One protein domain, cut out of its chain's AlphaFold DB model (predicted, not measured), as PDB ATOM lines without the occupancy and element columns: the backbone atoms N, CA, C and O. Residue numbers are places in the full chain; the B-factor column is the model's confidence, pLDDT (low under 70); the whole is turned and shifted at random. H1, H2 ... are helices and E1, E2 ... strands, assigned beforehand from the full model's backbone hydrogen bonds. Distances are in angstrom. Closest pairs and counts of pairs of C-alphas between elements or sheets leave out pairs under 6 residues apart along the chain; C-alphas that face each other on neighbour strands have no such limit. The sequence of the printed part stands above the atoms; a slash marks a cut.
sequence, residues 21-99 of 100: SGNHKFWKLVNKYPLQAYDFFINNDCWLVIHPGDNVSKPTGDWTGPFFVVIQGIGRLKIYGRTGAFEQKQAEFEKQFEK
ATOM      1  N   SER A  21      39.681  45.203 -42.644       53.62
ATOM      2  CA  SER A  21      38.744  45.321 -41.515       53.62
ATOM      3  C   SER A  21      39.188  44.549 -40.265       53.62
ATOM      4  O   SER A  21      38.631  44.751 -39.185       53.62
ATOM      5  N   GLY A  22      40.155  43.637 -40.388       60.94
ATOM      6  CA  GLY A  22      40.628  42.827 -39.275       60.94
ATOM      7  C   GLY A  22      41.937  43.366 -38.730       60.94
ATOM      8  O   GLY A  22      42.997  43.004 -39.234       60.94
ATOM      9  N   ASN A  23      41.890  44.173 -37.671       79.81
ATOM     10  CA  ASN A  23      43.099  44.512 -36.932       79.81
ATOM     11  C   ASN A  23      43.656  43.251 -36.240       79.81
ATOM     12  O   ASN A  23      43.265  42.884 -35.130       79.81
ATOM     13  N   HIS A  24      44.532  42.529 -36.945       82.62
ATOM     14  CA  HIS A  24      45.033  41.224 -36.520       82.62
ATOM     15  C   HIS A  24      45.778  41.299 -35.183       82.62
ATOM     16  O   HIS A  24      45.692  40.376 -34.372       82.62
ATOM     17  N   LYS A  25      46.479  42.409 -34.936       88.94
ATOM     18  CA  LYS A  25      47.220  42.635 -33.698       88.94
ATOM     19  C   LYS A  25      46.274  42.813 -32.517       88.94
ATOM     20  O   LYS A  25      46.409  42.078 -31.539       88.94
ATOM     21  N   PHE A  26      45.275  43.684 -32.649       92.00
ATOM     22  CA  PHE A  26      44.192  43.817 -31.680       92.00
ATOM     23  C   PHE A  26      43.555  42.460 -31.355       92.00
ATOM     24  O   PHE A  26      43.506  42.064 -30.192       92.00
ATOM     25  N   TRP A  27      43.146  41.686 -32.366       90.69
ATOM     26  CA  TRP A  27      42.498  40.389 -32.129       90.69
ATOM     27  C   TRP A  27      43.426  39.357 -31.479       90.69
ATOM     28  O   TRP A  27      42.973  38.524 -30.691       90.69
ATOM     29  N   LYS A  28      44.733  39.415 -31.750       91.06
ATOM     30  CA  LYS A  28      45.723  38.595 -31.044       91.06
ATOM     31  C   LYS A  28      45.786  38.952 -29.556       91.06
ATOM     32  O   LYS A  28      45.841  38.043 -28.731       91.06
ATOM     33  N   LEU A  29      45.744  40.240 -29.211       92.88
ATOM     34  CA  LEU A  29      45.710  40.699 -27.818       92.88
ATOM     35  C   LEU A  29      44.397  40.332 -27.127       92.88
ATOM     36  O   LEU A  29      44.438  39.838 -26.007       92.88
ATOM     37  N   VAL A  30      43.261  40.479 -27.809       93.31
ATOM     38  CA  VAL A  30      41.948  40.048 -27.302       93.31
ATOM     39  C   VAL A  30      41.960  38.572 -26.909       93.31
ATOM     40  O   VAL A  30      41.494  38.212 -25.834       93.31
ATOM     41  N   ASN A  31      42.548  37.714 -27.746       90.56
ATOM     42  CA  ASN A  31      42.670  36.288 -27.438       90.56
ATOM     43  C   ASN A  31      43.687  35.995 -26.323       90.56
ATOM     44  O   ASN A  31      43.534  35.009 -25.606       90.56
ATOM     45  N   LYS A  32      44.728  36.825 -26.175       92.69
ATOM     46  CA  LYS A  32      45.742  36.691 -25.114       92.69
ATOM     47  C   LYS A  32      45.212  37.142 -23.748       92.69
ATOM     48  O   LYS A  32      45.565  36.538 -22.739       92.69
ATOM     49  N   TYR A  33      44.364  38.168 -23.725       93.19
ATOM     50  CA  TYR A  33      43.829  38.816 -22.525       93.19
ATOM     51  C   TYR A  33      42.289  38.871 -22.571       93.19
ATOM     52  O   TYR A  33      41.707  39.953 -22.672       93.19
ATOM     53  N   PRO A  34      41.597  37.715 -22.532       91.94
ATOM     54  CA  PRO A  34      40.162  37.647 -22.804       91.94
ATOM     55  C   PRO A  34      39.309  38.390 -21.770       91.94
ATOM     56  O   PRO A  34      38.314  39.000 -22.143       91.94
ATOM     57  N   LEU A  35      39.693  38.388 -20.488       92.31
ATOM     58  CA  LEU A  35      38.959  39.108 -19.439       92.31
ATOM     59  C   LEU A  35      39.090  40.626 -19.600       92.31
ATOM     60  O   LEU A  35      38.095  41.338 -19.588       92.31
ATOM     61  N   GLN A  36      40.299  41.123 -19.854       94.31
ATOM     62  CA  GLN A  36      40.527  42.546 -20.106       94.31
ATOM     63  C   GLN A  36      39.844  43.000 -21.399       94.31
ATOM     64  O   GLN A  36      39.340  44.117 -21.482       94.31
ATOM     65  N   ALA A  37      39.805  42.130 -22.409       93.81
ATOM     66  CA  ALA A  37      39.056  42.387 -23.626       93.81
ATOM     67  C   ALA A  37      37.549  42.476 -23.349       93.81
ATOM     68  O   ALA A  37      36.902  43.373 -23.881       93.81
ATOM     69  N   TYR A  38      36.994  41.601 -22.500       95.06
ATOM     70  CA  TYR A  38      35.598  41.701 -22.065       95.06
ATOM     71  C   TYR A  38      35.297  43.064 -21.460       95.06
ATOM     72  O   TYR A  38      34.396  43.751 -21.940       95.06
ATOM     73  N   ASP A  39      36.094  43.461 -20.466       94.94
ATOM     74  CA  ASP A  39      35.947  44.739 -19.775       94.94
ATOM     75  C   ASP A  39      36.052  45.900 -20.765       94.94
ATOM     76  O   ASP A  39      35.248  46.829 -20.733       94.94
ATOM     77  N   PHE A  40      36.995  45.834 -21.701       95.06
ATOM     78  CA  PHE A  40      37.114  46.821 -22.764       95.06
ATOM     79  C   PHE A  40      35.845  46.907 -23.626       95.06
ATOM     80  O   PHE A  40      35.378  48.015 -23.896       95.06
ATOM     81  N   PHE A  41      35.263  45.778 -24.038       95.31
ATOM     82  CA  PHE A  41      34.067  45.784 -24.881       95.31
ATOM     83  C   PHE A  41      32.835  46.329 -24.157       95.31
ATOM     84  O   PHE A  41      32.094  47.106 -24.749       95.31
ATOM     85  N   ILE A  42      32.609  45.962 -22.894       94.81
ATOM     86  CA  ILE A  42      31.417  46.417 -22.156       94.81
ATOM     87  C   ILE A  42      31.520  47.876 -21.684       94.81
ATOM     88  O   ILE A  42      30.493  48.515 -21.473       94.81
ATOM     89  N   ASN A  43      32.737  48.410 -21.531       95.56
ATOM     90  CA  ASN A  43      32.974  49.778 -21.051       95.56
ATOM     91  C   ASN A  43      33.132  50.818 -22.176       95.56
ATOM     92  O   ASN A  43      33.370  51.990 -21.893       95.56
ATOM     93  N   ASN A  44      33.023  50.417 -23.445       94.12
ATOM     94  CA  ASN A  44      33.111  51.322 -24.591       94.12
ATOM     95  C   ASN A  44      31.824  51.241 -25.423       94.12
ATOM     96  O   ASN A  44      31.468  50.187 -25.945       94.12
ATOM     97  N   ASP A  45      31.161  52.381 -25.599       92.94
ATOM     98  CA  ASP A  45      29.872  52.536 -26.289       92.94
ATOM     99  C   ASP A  45      29.904  52.185 -27.788       92.94
ATOM    100  O   ASP A  45      28.873  51.880 -28.394       92.94
ATOM    101  N   CYS A  46      31.089  52.190 -28.397       93.56
ATOM    102  CA  CYS A  46      31.276  51.792 -29.786       93.56
ATOM    103  C   CYS A  46      31.142  50.279 -30.016       93.56
ATOM    104  O   CYS A  46      31.217  49.849 -31.169       93.56
ATOM    105  N   TRP A  47      30.972  49.471 -28.967       94.81
ATOM    106  CA  TRP A  47      30.799  48.026 -29.078       94.81
ATOM    107  C   TRP A  47      29.405  47.588 -28.652       94.81
ATOM    108  O   TRP A  47      28.860  48.020 -27.643       94.81
ATOM    109  N   LEU A  48      28.855  46.652 -29.415       94.94
ATOM    110  CA  LEU A  48      27.698  45.866 -29.026       94.94
ATOM    111  C   LEU A  48      28.165  44.444 -28.732       94.94
ATOM    112  O   LEU A  48      28.689  43.765 -29.619       94.94
ATOM    113  N   VAL A  49      27.943  43.994 -27.500       95.31
ATOM    114  CA  VAL A  49      28.236  42.632 -27.048       95.31
ATOM    115  C   VAL A  49      26.921  41.872 -26.920       95.31
ATOM    116  O   VAL A  49      26.001  42.338 -26.260       95.31
ATOM    117  N   ILE A  50      26.839  40.719 -27.576       94.88
ATOM    118  CA  ILE A  50      25.722  39.780 -27.467       94.88
ATOM    119  C   ILE A  50      26.248  38.524 -26.775       94.88
ATOM    120  O   ILE A  50      27.187  37.877 -27.274       94.88
ATOM    121  N   HIS A  51      25.652  38.189 -25.635       95.00
ATOM    122  CA  HIS A  51      26.052  37.074 -24.786       95.00
ATOM    123  C   HIS A  51      25.412  35.753 -25.245       95.00
ATOM    124  O   HIS A  51      24.443  35.740 -26.011       95.00
ATOM    125  N   PRO A  52      25.953  34.596 -24.822       92.50
ATOM    126  CA  PRO A  52      25.333  33.309 -25.103       92.50
ATOM    127  C   PRO A  52      23.924  33.243 -24.507       92.50
ATOM    128  O   PRO A  52      23.744  33.450 -23.313       92.50
ATOM    129  N   GLY A  53      22.935  32.914 -25.339       90.88
ATOM    130  CA  GLY A  53      21.528  32.837 -24.930       90.88
ATOM    131  C   GLY A  53      20.717  34.105 -25.204       90.88
ATOM    132  O   GLY A  53      19.489  34.041 -25.180       90.88
ATOM    133  N   ASP A  54      21.367  35.216 -25.551       92.44
ATOM    134  CA  ASP A  54      20.671  36.438 -25.940       92.44
ATOM    135  C   ASP A  54      19.971  36.268 -27.293       92.44
ATOM    136  O   ASP A  54      20.598  35.995 -28.322       92.44
ATOM    137  N   ASN A  55      18.662  36.517 -27.318       86.12
ATOM    138  CA  ASN A  55      17.872  36.600 -28.548       86.12
ATOM    139  C   ASN A  55      17.888  38.025 -29.120       86.12
ATOM    140  O   ASN A  55      16.849  38.641 -29.350       86.12
ATOM    141  N   VAL A  56      19.090  38.556 -29.346       88.62
ATOM    142  CA  VAL A  56      19.294  39.871 -29.963       88.62
ATOM    143  C   VAL A  56      19.595  39.692 -31.450       88.62
ATOM    144  O   VAL A  56      20.469  38.915 -31.852       88.62
ATOM    145  N   SER A  57      18.843  40.401 -32.291       83.88
ATOM    146  CA  SER A  57      19.047  40.408 -33.738       83.88
ATOM    147  C   SER A  57      20.340  41.137 -34.115       83.88
ATOM    148  O   SER A  57      20.886  41.935 -33.354       83.88
ATOM    149  N   LYS A  58      20.862  40.854 -35.317       83.94
ATOM    150  CA  LYS A  58      21.999  41.603 -35.866       83.94
ATOM    151  C   LYS A  58      21.641  43.099 -35.869       83.94
ATOM    152  O   LYS A  58      20.577  43.436 -36.395       83.94
ATOM    153  N   PRO A  59      22.512  43.985 -35.355       87.94
ATOM    154  CA  PRO A  59      22.232  45.411 -35.381       87.94
ATOM    155  C   PRO A  59      22.133  45.914 -36.827       87.94
ATOM    156  O   PRO A  59      22.892  45.497 -37.707       87.94
ATOM    157  N   THR A  60      21.175  46.803 -37.076       87.50
ATOM    158  CA  THR A  60      21.000  47.488 -38.363       87.50
ATOM    159  C   THR A  60      21.819  48.779 -38.401       87.50
ATOM    160  O   THR A  60      21.987  49.432 -37.373       87.50
ATOM    161  N   GLY A  61      22.289  49.181 -39.586       87.44
ATOM    162  CA  GLY A  61      23.067  50.411 -39.780       87.44
ATOM    163  C   GLY A  61      24.581  50.186 -39.744       87.44
ATOM    164  O   GLY A  61      25.063  49.140 -40.182       87.44
ATOM    165  N   ASP A  62      25.316  51.171 -39.223       89.31
ATOM    166  CA  ASP A  62      26.780  51.269 -39.312       89.31
ATOM    167  C   ASP A  62      27.503  50.405 -38.271       89.31
ATOM    168  O   ASP A  62      28.154  50.896 -37.345       89.31
ATOM    169  N   TRP A  63      27.379  49.091 -38.429       91.00
ATOM    170  CA  TRP A  63      28.024  48.102 -37.573       91.00
ATOM    171  C   TRP A  63      28.876  47.140 -38.391       91.00
ATOM    172  O   TRP A  63      28.426  46.550 -39.374       91.00
ATOM    173  N   THR A  64      30.099  46.926 -37.928       89.00
ATOM    174  CA  THR A  64      31.045  45.959 -38.473       89.00
ATOM    175  C   THR A  64      31.083  44.716 -37.588       89.00
ATOM    176  O   THR A  64      31.140  44.805 -36.360       89.00
ATOM    177  N   GLY A  65      31.029  43.540 -38.215       88.25
ATOM    178  CA  GLY A  65      30.995  42.243 -37.542       88.25
ATOM    179  C   GLY A  65      29.997  41.271 -38.192       88.25
ATOM    180  O   GLY A  65      29.497  41.529 -39.293       88.25
ATOM    181  N   PRO A  66      29.653  40.156 -37.522       90.44
ATOM    182  CA  PRO A  66      30.048  39.810 -36.158       90.44
ATOM    183  C   PRO A  66      31.508  39.369 -36.039       90.44
ATOM    184  O   PRO A  66      32.005  38.601 -36.863       90.44
ATOM    185  N   PHE A  67      32.146  39.774 -34.949       91.19
ATOM    186  CA  PHE A  67      33.363  39.165 -34.429       91.19
ATOM    187  C   PHE A  67      33.007  38.193 -33.305       91.19
ATOM    188  O   PHE A  67      31.973  38.340 -32.650       91.19
ATOM    189  N   PHE A  68      33.851  37.193 -33.076       91.31
ATOM    190  CA  PHE A  68      33.611  36.189 -32.045       91.31
ATOM    191  C   PHE A  68      34.804  36.085 -31.109       91.31
ATOM    192  O   PHE A  68      35.936  35.954 -31.569       91.31
ATOM    193  N   VAL A  69      34.522  36.092 -29.810       91.50
ATOM    194  CA  VAL A  69      35.518  35.927 -28.746       91.50
ATOM    195  C   VAL A  69      34.980  34.904 -27.758       91.50
ATOM    196  O   VAL A  69      33.795  34.921 -27.430       91.50
ATOM    197  N   VAL A  70      35.828  33.983 -27.309       92.12
ATOM    198  CA  VAL A  70      35.460  32.991 -26.292       92.12
ATOM    199  C   VAL A  70      36.107  33.390 -24.980       92.12
ATOM    200  O   VAL A  70      37.325  33.532 -24.908       92.12
ATOM    201  N   ILE A  71      35.288  33.549 -23.944       91.38
ATOM    202  CA  ILE A  71      35.744  33.943 -22.612       91.38
ATOM    203  C   ILE A  71      35.400  32.833 -21.634       91.38
ATOM    204  O   ILE A  71      34.251  32.390 -21.561       91.38
ATOM    205  N   GLN A  72      36.399  32.359 -20.890       88.62
ATOM    206  CA  GLN A  72      36.185  31.338 -19.868       88.62
ATOM    207  C   GLN A  72      35.208  31.861 -18.807       88.62
ATOM    208  O   GLN A  72      35.335  32.990 -18.346       88.62
ATOM    209  N   GLY A  73      34.208  31.053 -18.452       88.88
ATOM    210  CA  GLY A  73      33.158  31.427 -17.497       88.88
ATOM    211  C   GLY A  73      31.972  32.201 -18.087       88.88
ATOM    212  O   GLY A  73      30.921  32.217 -17.459       88.88
ATOM    213  N   ILE A  74      32.090  32.773 -19.293       91.00
ATOM    214  CA  ILE A  74      30.980  33.467 -19.978       91.00
ATOM    215  C   ILE A  74      30.511  32.674 -21.201       91.00
ATOM    216  O   ILE A  74      29.320  32.451 -21.387       91.00
ATOM    217  N   GLY A  75      31.450  32.219 -22.034       92.38
ATOM    218  CA  GLY A  75      31.181  31.506 -23.281       92.38
ATOM    219  C   GLY A  75      31.536  32.322 -24.525       92.38
ATOM    220  O   GLY A  75      32.404  33.195 -24.497       92.38
ATOM    221  N   ARG A  76      30.909  31.986 -25.660       93.25
ATOM    222  CA  ARG A  76      31.185  32.611 -26.962       93.25
ATOM    223  C   ARG A  76      30.369  33.890 -27.138       93.25
ATOM    224  O   ARG A  76      29.179  33.828 -27.432       93.25
ATOM    225  N   LEU A  77      31.036  35.029 -27.039       93.69
ATOM    226  CA  LEU A  77      30.468  36.341 -27.310       93.69
ATOM    227  C   LEU A  77      30.397  36.609 -28.810       93.69
ATOM    228  O   LEU A  77      31.290  36.218 -29.574       93.69
ATOM    229  N   LYS A  78      29.350  37.323 -29.220       94.31
ATOM    230  CA  LYS A  78      29.222  37.901 -30.555       94.31
ATOM    231  C   LYS A  78      29.317  39.417 -30.428       94.31
ATOM    232  O   LYS A  78      28.529  40.026 -29.716       94.31
ATOM    233  N   ILE A  79      30.290  40.008 -31.106       93.94
ATOM    234  CA  ILE A  79      30.669  41.410 -30.928       93.94
ATOM    235  C   ILE A  79      30.487  42.153 -32.247       93.94
ATOM    236  O   ILE A  79      30.882  41.657 -33.305       93.94
ATOM    237  N   TYR A  80      29.922  43.351 -32.183       94.19
ATOM    238  CA  TYR A  80      29.856  44.285 -33.301       94.19
ATOM    239  C   TYR A  80      30.506  45.603 -32.899       94.19
ATOM    240  O   TYR A  80      30.259  46.099 -31.806       94.19
ATOM    241  N   GLY A  81      31.331  46.164 -33.777       93.56
ATOM    242  CA  GLY A  81      31.925  47.486 -33.593       93.56
ATOM    243  C   GLY A  81      31.218  48.518 -34.463       93.56
ATOM    244  O   GLY A  81      30.875  48.224 -35.607       93.56
ATOM    245  N   ARG A  82      30.997  49.725 -33.952       92.56
ATOM    246  CA  ARG A  82      30.391  50.823 -34.710       92.56
ATOM    247  C   ARG A  82      31.379  51.387 -35.728       92.56
ATOM    248  O   ARG A  82      32.437  51.886 -35.339       92.56
ATOM    249  N   THR A  83      31.050  51.275 -37.014       88.06
ATOM    250  CA  THR A  83      31.959  51.595 -38.127       88.06
ATOM    251  C   THR A  83      32.480  53.028 -38.018       88.06
ATOM    252  O   THR A  83      31.691  53.962 -37.878       88.06
ATOM    253  N   GLY A  84      33.803  53.201 -38.076       84.62
ATOM    254  CA  GLY A  84      34.468  54.502 -37.973       84.62
ATOM    255  C   GLY A  84      34.790  54.956 -36.545       84.62
ATOM    256  O   GLY A  84      35.532  55.923 -36.386       84.62
ATOM    257  N   ALA A  85      34.272  54.278 -35.515       87.44
ATOM    258  CA  ALA A  85      34.579  54.561 -34.110       87.44
ATOM    259  C   ALA A  85      35.395  53.439 -33.451       87.44
ATOM    260  O   ALA A  85      36.314  53.707 -32.671       87.44
ATOM    261  N   PHE A  86      35.083  52.174 -33.762       90.31
ATOM    262  CA  PHE A  86      35.709  51.040 -33.080       90.31
ATOM    263  C   PHE A  86      37.201  50.902 -33.418       90.31
ATOM    264  O   PHE A  86      37.976  50.440 -32.583       90.31
ATOM    265  N   GLU A  87      37.633  51.335 -34.603       89.12
ATOM    266  CA  GLU A  87      39.021  51.251 -35.062       89.12
ATOM    267  C   GLU A  87      39.960  52.104 -34.197       89.12
ATOM    268  O   GLU A  87      41.063  51.669 -33.855       89.12
ATOM    269  N   GLN A  88      39.506  53.290 -33.773       89.69
ATOM    270  CA  GLN A  88      40.262  54.126 -32.838       89.69
ATOM    271  C   GLN A  88      40.410  53.423 -31.485       89.69
ATOM    272  O   GLN A  88      41.507  53.377 -30.924       89.69
ATOM    273  N   LYS A  89      39.326  52.818 -30.983       91.81
ATOM    274  CA  LYS A  89      39.353  52.081 -29.716       91.81
ATOM    275  C   LYS A  89      40.230  50.831 -29.779       91.81
ATOM    276  O   LYS A  89      40.900  50.523 -28.798       91.81
ATOM    277  N   GLN A  90      40.310  50.157 -30.926       92.56
ATOM    278  CA  GLN A  90      41.264  49.059 -31.125       92.56
ATOM    279  C   GLN A  90      42.716  49.529 -30.973       92.56
ATOM    280  O   GLN A  90      43.502  48.867 -30.299       92.56
ATOM    281  N   ALA A  91      43.068  50.684 -31.548       90.62
ATOM    282  CA  ALA A  91      44.415  51.244 -31.421       90.62
ATOM    283  C   ALA A  91      44.740  51.696 -29.984       90.62
ATOM    284  O   ALA A  91      45.880  51.566 -29.539       90.62
ATOM    285  N   GLU A  92      43.756  52.218 -29.243       90.56
ATOM    286  CA  GLU A  92      43.902  52.538 -27.814       90.56
ATOM    287  C   GLU A  92      44.165  51.277 -26.979       90.56
ATOM    288  O   GLU A  92      45.091  51.265 -26.167       90.56
ATOM    289  N   PHE A  93      43.413  50.202 -27.234       91.75
ATOM    290  CA  PHE A  93      43.609  48.912 -26.572       91.75
ATOM    291  C   PHE A  93      45.002  48.343 -26.850       91.75
ATOM    292  O   PHE A  93      45.689  47.912 -25.933       91.75
ATOM    293  N   GLU A  94      45.476  48.389 -28.095       91.81
ATOM    294  CA  GLU A  94      46.831  47.928 -28.421       91.81
ATOM    295  C   GLU A  94      47.914  48.652 -27.627       91.81
ATOM    296  O   GLU A  94      48.786  48.000 -27.054       91.81
ATOM    297  N   LYS A  95      47.835  49.984 -27.543       89.94
ATOM    298  CA  LYS A  95      48.809  50.799 -26.804       89.94
ATOM    299  C   LYS A  95      48.859  50.467 -25.316       89.94
ATOM    300  O   LYS A  95      49.907  50.647 -24.699       89.94
ATOM    301  N   GLN A  96      47.744  50.014 -24.739       88.81
ATOM    302  CA  GLN A  96      47.690  49.599 -23.340       88.81
ATOM    303  C   GLN A  96      48.567  48.365 -23.082       88.81
ATOM    304  O   GLN A  96      49.208  48.304 -22.041       88.81
ATOM    305  N   PHE A  97      48.643  47.433 -24.038       85.38
ATOM    306  CA  PHE A  97      49.376  46.164 -23.904       85.38
ATOM    307  C   PHE A  97      50.716  46.124 -24.656       85.38
ATOM    308  O   PHE A  97      51.428  45.129 -24.585       85.38
ATOM    309  N   GLU A  98      51.079  47.173 -25.397       74.12
ATOM    310  CA  GLU A  98      52.419  47.321 -25.992       74.12
ATOM    311  C   GLU A  98      53.510  47.667 -24.967       74.12
ATOM    312  O   GLU A  98      54.692  47.604 -25.300       74.12
ATOM    313  N   LYS A  99      53.130  48.075 -23.752       58.34
ATOM    314  CA  LYS A  99      54.059  48.490 -22.690       58.34
ATOM    315  C   LYS A  99      54.366  47.399 -21.655       58.34
ATOM    316  O   LYS A  99      55.133  47.681 -20.737       58.34
TER     317      LYS A  99
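This is residues 21 to 99 of the 100 residues of an uncharacterized protein of Bacteroidales bacterium (UniProt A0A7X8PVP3). A twisted antiparallel sheet, ordered E1, E3, E2, has H2 packed over it and H1 and H3 nearby, while a long loop, residues 51 to 62, lies away from the helices. Printed are 79 residues, mixed in class, running H1, H2, E1, E2, E3, H3. The whole is compact, with radius of gyration of the C-alphas 12.0 A and spans 38 by 31 by 20 A.

E3, residues 75 to 82, is inner; E1, residues 47 to 50, and E2, residues 63 to 71, are edge strands. Within hydrogen-bond range are N 48 and O 80 of E1 and E3, 2.8 A, and N 67 and O 79 of the hairpin E2 and E3, 2.8 A. H2, residues 34 to 42, and H3, residues 86 to 97, are on one face, two layers of helices and strands; H2's height over the sheet is 8.2 A. H1, residues 24 to 32, only grazes the sheet and touches H3, closest C-alphas Phe 26 and Glu 94, 5.9 A. Every O i to N i+4 pair is within range in H1 and H2, 7 of 8 in H3.

E3 is 22.5 A long; E2, 22.0 A, bends by 51 degrees at residue 66. H1 begins at C-alpha 24 (45.033, 41.224, -36.520); H3 ends at C-alpha 97 (49.376, 46.164, -23.904).

The printed part has no cut; the E1 to E2 link is long. Residues 21 to 22 and 99 have pLDDT under 70.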